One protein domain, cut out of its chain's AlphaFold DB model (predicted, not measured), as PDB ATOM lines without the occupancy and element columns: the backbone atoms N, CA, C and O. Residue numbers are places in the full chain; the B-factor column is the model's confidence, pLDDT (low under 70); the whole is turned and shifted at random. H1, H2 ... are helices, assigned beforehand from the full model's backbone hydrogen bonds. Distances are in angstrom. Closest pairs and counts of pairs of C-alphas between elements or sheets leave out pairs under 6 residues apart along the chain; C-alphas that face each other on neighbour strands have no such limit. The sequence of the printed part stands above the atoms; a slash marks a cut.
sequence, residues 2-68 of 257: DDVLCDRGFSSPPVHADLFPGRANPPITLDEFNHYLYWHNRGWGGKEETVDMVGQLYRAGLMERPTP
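AT A GLANCE: This is residues 2 to 68 of the 257 residues of an uncharacterized protein of Vanrija humicola (UniProt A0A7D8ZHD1). This model has little regular structure: one helix, H2, lies along one side of a body made mostly of loops, and a short helix, H1, packs on residues 56 to 57 of H2. The long loop of residues 20 to 46 folds back from H1 to the start of H2, and both ends of the printed part lie near each other at one end of the longest axis. The printed part has 67 residues with two named helices, H1 then H2, and no named strand; the class is all helix, with 18 residues in named elements. It is compact, with a radius of gyration of the C-alphas of 11.4 A and spans of 29 by 25 by 20 A.

IN THESE COORDINATES: H1 is residues 15 to 19, with C-alpha 15 at (505.709, 519.232, 574.151). H2 is residues 47 to 59, 18.3 A long, ending at C-alpha 59 at (511.746, 520.819, 584.115).

HOW THE PARTS SIT: H1 and H2 touch, H2 with residues 56 to 57 alone; their closest C-alphas, of His 16 and Leu 57, are 7.5 A apart. In H1 and H2 every O i to N i+4 pair is within hydrogen-bond range.

THE WHOLE: The C-alphas farthest apart, of Leu 5 and Gly 22, are 31.5 A apart. The printed part has no cut, and the link from H1 to H2 is long, 27 residues. The pLDDT is under 70 at residues 9 to 14 and 62 to 65.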
ATOM      1  N   ASP A   2     517.835 532.568 571.773       90.44
ATOM      2  CA  ASP A   2     516.554 531.989 571.393       90.44
ATOM      3  C   ASP A   2     516.046 532.552 570.051       90.44
ATOM      4  O   ASP A   2     516.117 533.760 569.842       90.44
ATOM      5  N   ASP A   3     515.644 531.666 569.138       92.50
ATOM      6  CA  ASP A   3     515.117 531.883 567.775       92.50
ATOM      7  C   ASP A   3     515.957 532.771 566.838       92.50
ATOM      8  O   ASP A   3     515.490 533.277 565.813       92.50
ATOM      9  N   VAL A   4     517.242 532.900 567.178       96.19
ATOM     10  CA  VAL A   4     518.303 533.523 566.370       96.19
ATOM     11  C   VAL A   4     519.484 532.560 566.210       96.19
ATOM     12  O   VAL A   4     520.015 532.385 565.118       96.19
ATOM     13  N   LEU A   5     519.886 531.915 567.311       95.25
ATOM     14  CA  LEU A   5     520.964 530.922 567.380       95.25
ATOM     15  C   LEU A   5     520.424 529.513 567.579       95.25
ATOM     16  O   LEU A   5     520.912 528.585 566.945       95.25
ATOM     17  N   CYS A   6     519.432 529.361 568.452       90.19
ATOM     18  CA  CYS A   6     518.835 528.082 568.804       90.19
ATOM     19  C   CYS A   6     517.315 528.162 568.678       90.19
ATOM     20  O   CYS A   6     516.716 529.142 569.116       90.19
ATOM     21  N   ASP A   7     516.696 527.137 568.114       85.19
ATOM     22  CA  ASP A   7     515.243 527.007 568.072       85.19
ATOM     23  C   ASP A   7     514.719 526.685 569.473       85.19
ATOM     24  O   ASP A   7     515.105 525.667 570.045       85.19
ATOM     25  N   ARG A   8     513.845 527.527 570.037       73.56
ATOM     26  CA  ARG A   8     513.264 527.341 571.385       73.56
ATOM     27  C   ARG A   8     512.412 526.075 571.554       73.56
ATOM     28  O   ARG A   8     511.824 525.880 572.617       73.56
ATOM     29  N   GLY A   9     512.337 525.219 570.540       61.69
ATOM     30  CA  GLY A   9     511.614 523.954 570.581       61.69
ATOM     31  C   GLY A   9     510.182 524.083 570.082       61.69
ATOM     32  O   GLY A   9     509.405 523.148 570.244       61.69
ATOM     33  N   PHE A  10     509.825 525.205 569.452       58.47
ATOM     34  CA  PHE A  10     508.511 525.370 568.832       58.47
ATOM     35  C   PHE A  10     508.395 524.674 567.472       58.47
ATOM     36  O   PHE A  10     507.283 524.403 567.023       58.47
ATOM     37  N   SER A  11     509.522 524.368 566.821       46.56
ATOM     38  CA  SER A  11     509.551 523.482 565.650       46.56
ATOM     39  C   SER A  11     509.510 521.992 566.013       46.56
ATOM     40  O   SER A  11     509.321 521.155 565.129       46.56
ATOM     41  N   SER A  12     509.653 521.647 567.300       40.38
ATOM     42  CA  SER A  12     509.524 520.276 567.792       40.38
ATOM     43  C   SER A  12     508.046 519.942 568.081       40.38
ATOM     44  O   SER A  12     507.340 520.788 568.637       40.38
ATOM     45  N   PRO A  13     507.546 518.736 567.724       50.53
ATOM     46  CA  PRO A  13     506.180 518.272 568.014       50.53
ATOM     47  C   PRO A  13     505.765 518.493 569.482       50.53
ATOM     48  O   PRO A  13     506.624 518.527 570.363       50.53
ATOM     49  N   PRO A  14     504.462 518.688 569.765       65.50
ATOM     50  CA  PRO A  14     504.011 519.679 570.730       65.50
ATOM     51  C   PRO A  14     504.193 519.199 572.170       65.50
ATOM     52  O   PRO A  14     503.245 518.742 572.804       65.50
ATOM     53  N   VAL A  15     505.390 519.417 572.722       73.94
ATOM     54  CA  VAL A  15     505.709 519.232 574.151       73.94
ATOM     55  C   VAL A  15     504.644 519.892 575.039       73.94
ATOM     56  O   VAL A  15     504.301 519.381 576.101       73.94
ATOM     57  N   HIS A  16     504.059 521.005 574.580       83.12
ATOM     58  CA  HIS A  16     502.906 521.631 575.230       83.12
ATOM     59  C   HIS A  16     501.685 520.703 575.317       83.12
ATOM     60  O   HIS A  16     501.126 520.551 576.398       83.12
ATOM     61  N   ALA A  17     501.271 520.064 574.221       85.25
ATOM     62  CA  ALA A  17     500.111 519.173 574.222       85.25
ATOM     63  C   ALA A  17     500.368 517.888 575.024       85.25
ATOM     64  O   ALA A  17     499.443 517.385 575.661       85.25
ATOM     65  N   ASP A  18     501.612 517.401 575.026       85.06
ATOM     66  CA  ASP A  18     502.020 516.218 575.787       85.06
ATOM     67  C   ASP A  18     502.020 516.479 577.300       85.06
ATOM     68  O   ASP A  18     501.505 515.671 578.072       85.06
ATOM     69  N   LEU A  19     502.566 517.619 577.740       86.00
ATOM     70  CA  LEU A  19     502.603 517.984 579.161       86.00
ATOM     71  C   LEU A  19     501.273 518.541 579.667       86.00
ATOM     72  O   LEU A  19     500.959 518.411 580.851       86.00
ATOM     73  N   PHE A  20     500.489 519.167 578.790       88.75
ATOM     74  CA  PHE A  20     499.255 519.853 579.155       88.75
ATOM     75  C   PHE A  20     498.067 519.398 578.296       88.75
ATOM     76  O   PHE A  20     497.439 520.208 577.595       88.75
ATOM     77  N   PRO A  21     497.708 518.103 578.359       88.88
ATOM     78  CA  PRO A  21     496.617 517.560 577.567       88.88
ATOM     79  C   PRO A  21     495.307 518.300 577.862       88.88
ATOM     80  O   PRO A  21     494.954 518.565 579.011       88.88
ATOM     81  N   GLY A  22     494.581 518.657 576.802       88.19
ATOM     82  CA  GLY A  22     493.293 519.353 576.898       88.19
ATOM     83  C   GLY A  22     493.373 520.872 577.086       88.19
ATOM     84  O   GLY A  22     492.335 521.528 577.035       88.19
ATOM     85  N   ARG A  23     494.569 521.467 577.231       89.06
ATOM     86  CA  ARG A  23     494.718 522.936 577.287       89.06
ATOM     87  C   ARG A  23     494.396 523.642 575.976       89.06
ATOM     88  O   ARG A  23     494.007 524.807 575.980       89.06
ATOM     89  N   ALA A  24     494.573 522.946 574.862       86.69
ATOM     90  CA  ALA A  24     494.312 523.448 573.527       86.69
ATOM     91  C   ALA A  24     493.762 522.309 572.666       86.69
ATOM     92  O   ALA A  24     494.392 521.261 572.545       86.69
ATOM     93  N   ASN A  25     492.589 522.519 572.065       86.88
ATOM     94  CA  ASN A  25     492.021 521.612 571.074       86.88
ATOM     95  C   ASN A  25     491.595 522.412 569.828       86.88
ATOM     96  O   ASN A  25     490.735 523.286 569.970       86.88
ATOM     97  N   PRO A  26     492.197 522.171 568.645       88.81
ATOM     98  CA  PRO A  26     493.323 521.255 568.388       88.81
ATOM     99  C   PRO A  26     494.611 521.681 569.129       88.81
ATOM    100  O   PRO A  26     494.649 522.802 569.648       88.81
ATOM    101  N   PRO A  27     495.657 520.832 569.207       87.19
ATOM    102  CA  PRO A  27     496.969 521.227 569.729       87.19
ATOM    103  C   PRO A  27     497.476 522.532 569.101       87.19
ATOM    104  O   PRO A  27     497.156 522.825 567.950       87.19
ATOM    105  N   ILE A  28     498.224 523.331 569.865       85.44
ATOM    106  CA  ILE A  28     498.780 524.599 569.371       85.44
ATOM    107  C   ILE A  28     499.845 524.291 568.320       85.44
ATOM    108  O   ILE A  28     500.695 523.425 568.527       85.44
ATOM    109  N   THR A  29     499.820 525.035 567.222       84.62
ATOM    110  CA  THR A  29     500.861 525.006 566.190       84.62
ATOM    111  C   THR A  29     501.736 526.259 566.249       84.62
ATOM    112  O   THR A  29     501.322 527.290 566.782       84.62
ATOM    113  N   LEU A  30     502.946 526.189 565.684       83.94
ATOM    114  CA  LEU A  30     503.860 527.335 565.600       83.94
ATOM    115  C   LEU A  30     503.195 528.553 564.938       83.94
ATOM    116  O   LEU A  30     503.309 529.665 565.446       83.94
ATOM    117  N   ASP A  31     502.432 528.338 563.864       87.00
ATOM    118  CA  ASP A  31     501.755 529.407 563.117       87.00
ATOM    119  C   ASP A  31     500.694 530.156 563.941       87.00
ATOM    120  O   ASP A  31     500.366 531.304 563.642       87.00
ATOM    121  N   GLU A  32     500.175 529.541 565.008       85.69
ATOM    122  CA  GLU A  32     499.242 530.177 565.941       85.69
ATOM    123  C   GLU A  32     499.945 531.009 567.028       85.69
ATOM    124  O   GLU A  32     499.275 531.753 567.753       85.69
ATOM    125  N   PHE A  33     501.276 530.921 567.147       88.06
ATOM    126  CA  PHE A  33     502.069 531.620 568.162       88.06
ATOM    127  C   PHE A  33     502.328 533.089 567.778       88.06
ATOM    128  O   PHE A  33     503.452 533.551 567.585       88.06
ATOM    129  N   ASN A  34     501.234 533.835 567.627       90.69
ATOM    130  CA  ASN A  34     501.188 535.208 567.122       90.69
ATOM    131  C   ASN A  34     501.883 536.247 568.010       90.69
ATOM    132  O   ASN A  34     502.079 537.380 567.562       90.69
ATOM    133  N   HIS A  35     502.213 535.903 569.254       90.19
ATOM    134  CA  HIS A  35     502.777 536.824 570.231       90.19
ATOM    135  C   HIS A  35     504.007 536.231 570.909       90.19
ATOM    136  O   HIS A  35     504.034 535.054 571.243       90.19
ATOM    137  N   TYR A  36     504.998 537.075 571.192       88.50
ATOM    138  CA  TYR A  36     506.241 536.651 571.842       88.50
ATOM    139  C   TYR A  36     506.011 536.122 573.271       88.50
ATOM    140  O   TYR A  36     506.679 535.194 573.720       88.50
ATOM    141  N   LEU A  37     505.055 536.707 573.999       87.81
ATOM    142  CA  LEU A  37     504.714 536.300 575.362       87.81
ATOM    143  C   LEU A  37     503.647 535.204 575.351       87.81
ATOM    144  O   LEU A  37     502.544 535.410 574.850       87.81
ATOM    145  N   TYR A  38     503.958 534.070 575.977       88.88
ATOM    146  CA  TYR A  38     503.116 532.873 576.037       88.88
ATOM    147  C   TYR A  38     501.644 533.138 576.398       88.88
ATOM    148  O   TYR A  38     500.763 532.671 575.687       88.88
ATOM    149  N   TRP A  39     501.362 533.953 577.418       90.25
ATOM    150  CA  TRP A  39     499.998 534.247 577.899       90.25
ATOM    151  C   TRP A  39     499.123 535.065 576.927       90.25
ATOM    152  O   TRP A  39     497.921 535.223 577.144       90.25
ATOM    153  N   HIS A  40     499.700 535.602 575.849       91.75
ATOM    154  CA  HIS A  40     498.945 536.203 574.743       91.75
ATOM    155  C   HIS A  40     498.577 535.180 573.654       91.75
ATOM    156  O   HIS A  40     497.896 535.524 572.692       91.75
ATOM    157  N   ASN A  41     498.988 533.918 573.801       91.56
ATOM    158  CA  ASN A  41     498.707 532.844 572.855       91.56
ATOM    159  C   ASN A  41     497.718 531.824 573.438       91.56
ATOM    160  O   ASN A  41     497.590 531.649 574.654       91.56
ATOM    161  N   ARG A  42     497.021 531.122 572.540       92.31
ATOM    162  CA  ARG A  42     496.056 530.066 572.876       92.31
ATOM    163  C   ARG A  42     496.713 528.998 573.752       92.31
ATOM    164  O   ARG A  42     497.850 528.628 573.506       92.31
ATOM    165  N   GLY A  43     495.996 528.491 574.757       90.81
ATOM    166  CA  GLY A  43     496.413 527.332 575.561       90.81
ATOM    167  C   GLY A  43     497.440 527.581 576.675       90.81
ATOM    168  O   GLY A  43     497.886 526.611 577.281       90.81
ATOM    169  N   TRP A  44     497.789 528.836 576.980       89.81
ATOM    170  CA  TRP A  44     498.711 529.189 578.080       89.81
ATOM    171  C   TRP A  44     498.030 529.777 579.323       89.81
ATOM    172  O   TRP A  44     498.634 529.822 580.393       89.81
ATOM    173  N   GLY A  45     496.766 530.190 579.202       91.12
ATOM    174  CA  GLY A  45     495.964 530.640 580.336       91.12
ATOM    175  C   GLY A  45     496.342 532.022 580.874       91.12
ATOM    176  O   GLY A  45     496.728 532.917 580.120       91.12
ATOM    177  N   GLY A  46     496.174 532.209 582.186       91.44
ATOM    178  CA  GLY A  46     496.569 533.434 582.892       91.44
ATOM    179  C   GLY A  46     498.086 533.541 583.098       91.44
ATOM    180  O   GLY A  46     498.807 532.565 582.932       91.44
ATOM    181  N   LYS A  47     498.595 534.707 583.525       87.69
ATOM    182  CA  LYS A  47     500.048 534.917 583.722       87.69
ATOM    183  C   LYS A  47     500.686 533.922 584.696       87.69
ATOM    184  O   LYS A  47     501.738 533.375 584.388       87.69
ATOM    185  N   GLU A  48     500.066 533.691 585.852       88.44
ATOM    186  CA  GLU A  48     500.584 532.766 586.875       88.44
ATOM    187  C   GLU A  48     500.617 531.324 586.362       88.44
ATOM    188  O   GLU A  48     501.625 530.633 586.481       88.44
ATOM    189  N   GLU A  49     499.534 530.905 585.712       90.19
ATOM    190  CA  GLU A  49     499.406 529.591 585.088       90.19
ATOM    191  C   GLU A  49     500.431 529.392 583.970       90.19
ATOM    192  O   GLU A  49     501.116 528.374 583.927       90.19
ATOM    193  N   THR A  50     500.613 530.400 583.116       88.88
ATOM    194  CA  THR A  50     501.651 530.397 582.087       88.88
ATOM    195  C   THR A  50     503.040 530.246 582.701       88.88
ATOM    196  O   THR A  50     503.840 529.467 582.194       88.88
ATOM    197  N   VAL A  51     503.348 530.968 583.784       86.06
ATOM    198  CA  VAL A  51     504.651 530.863 584.462       86.06
ATOM    199  C   VAL A  51     504.876 529.450 585.001       86.06
ATOM    200  O   VAL A  51     505.961 528.901 584.802       86.06
ATOM    201  N   ASP A  52     503.866 528.835 585.621       86.94
ATOM    202  CA  ASP A  52     503.977 527.454 586.091       86.94
ATOM    203  C   ASP A  52     504.160 526.462 584.931       86.94
ATOM    204  O   ASP A  52     505.073 525.636 584.971       86.94
ATOM    205  N   MET A  53     503.379 526.593 583.855       87.12
ATOM    206  CA  MET A  53     503.494 525.753 582.656       87.12
ATOM    207  C   MET A  53     504.869 525.886 581.985       87.12
ATOM    208  O   MET A  53     505.500 524.883 581.660       87.12
ATOM    209  N   VAL A  54     505.394 527.105 581.825       83.06
ATOM    210  CA  VAL A  54     506.761 527.324 581.320       83.06
ATOM    211  C   VAL A  54     507.790 526.680 582.254       83.06
ATOM    212  O   VAL A  54     508.731 526.036 581.794       83.06
ATOM    213  N   GLY A  55     507.596 526.787 583.571       81.81
ATOM    214  CA  GLY A  55     508.435 526.103 584.551       81.81
ATOM    215  C   GLY A  55     508.395 524.576 584.414       81.81
ATOM    216  O   GLY A  55     509.440 523.931 584.501       81.81
ATOM    217  N   GLN A  56     507.219 523.991 584.173       85.00
ATOM    218  CA  GLN A  56     507.061 522.560 583.903       85.00
ATOM    219  C   GLN A  56     507.760 522.144 582.605       85.00
ATOM    220  O   GLN A  56     508.474 521.146 582.608       85.00
ATOM    221  N   LEU A  57     507.640 522.935 581.536       80.81
ATOM    222  CA  LEU A  57     508.344 522.698 580.274       80.81
ATOM    223  C   LEU A  57     509.863 522.686 580.456       80.81
ATOM    224  O   LEU A  57     510.539 521.791 579.957       80.81
ATOM    225  N   TYR A  58     510.405 523.647 581.207       76.56
ATOM    226  CA  TYR A  58     511.834 523.676 581.514       76.56
ATOM    227  C   TYR A  58     512.273 522.464 582.339       76.56
ATOM    228  O   TYR A  58     513.306 521.879 582.032       76.56
ATOM    229  N   ARG A  59     511.480 522.046 583.337       78.25
ATOM    230  CA  ARG A  59     511.746 520.819 584.115       78.25
ATOM    231  C   ARG A  59     511.641 519.543 583.278       78.25
ATOM    232  O   ARG A  59     512.291 518.562 583.607       78.25
ATOM    233  N   ALA A  60     510.822 519.556 582.231       76.56
ATOM    234  CA  ALA A  60     510.661 518.457 581.286       76.56
ATOM    235  C   ALA A  60     511.704 518.474 580.153       76.56
ATOM    236  O   ALA A  60     511.582 517.713 579.197       76.56
ATOM    237  N   GLY A  61     512.713 519.344 580.238       70.62
ATOM    238  CA  GLY A  61     513.828 519.359 579.303       70.62
ATOM    239  C   GLY A  61     513.593 520.144 578.013       70.62
ATOM    240  O   GLY A  61     514.386 520.009 577.086       70.62
ATOM    241  N   LEU A  62     512.576 521.020 577.937       69.38
ATOM    242  CA  LEU A  62     512.345 521.875 576.753       69.38
ATOM    243  C   LEU A  62     513.607 522.665 576.350       69.38
ATOM    244  O   LEU A  62     513.842 522.912 575.172       69.38
ATOM    245  N   MET A  63     514.438 523.034 577.328       64.75
ATOM    246  CA  MET A  63     515.675 523.790 577.103       64.75
ATOM    247  C   MET A  63     516.931 522.916 577.062       64.75
ATOM    248  O   MET A  63     518.025 523.460 576.936       64.75
ATOM    249  N   GLU A  64     516.809 521.592 577.189       64.50
ATOM    250  CA  GLU A  64     517.981 520.725 577.321       64.50
ATOM    251  C   GLU A  64     518.726 520.546 575.997       64.50
ATOM    252  O   GLU A  64     519.942 520.381 576.041       64.50
ATOM    253  N   ARG A  65     518.058 520.607 574.830       65.81
ATOM    254  CA  ARG A  65     518.712 520.455 573.507       65.81
ATOM    255  C   ARG A  65     517.994 521.194 572.365       65.81
ATOM    256  O   ARG A  65     517.543 520.545 571.419       65.81
ATOM    257  N   PRO A  66     517.854 522.529 572.418       77.88
ATOM    258  CA  PRO A  66     517.343 523.263 571.267       77.88
ATOM    259  C   PRO A  66     518.264 523.037 570.056       77.88
ATOM    260  O   PRO A  66     519.481 522.982 570.202       77.88
ATOM    261  N   THR A  67     517.733 522.873 568.847       86.31
ATOM    262  CA  THR A  67     518.595 522.697 567.666       86.31
ATOM    263  C   THR A  67     519.138 524.046 567.199       86.31
ATOM    264  O   THR A  67     518.417 525.043 567.282       86.31
ATOM    265  N   PRO A  68     520.375 524.128 566.680       91.81
ATOM    266  CA  PRO A  68     520.860 525.356 566.065       91.81
ATOM    267  C   PRO A  68     519.951 525.813 564.922       91.81
ATOM    268  O   PRO A  68     519.489 524.998 564.122       91.81
TER     269      PRO A  68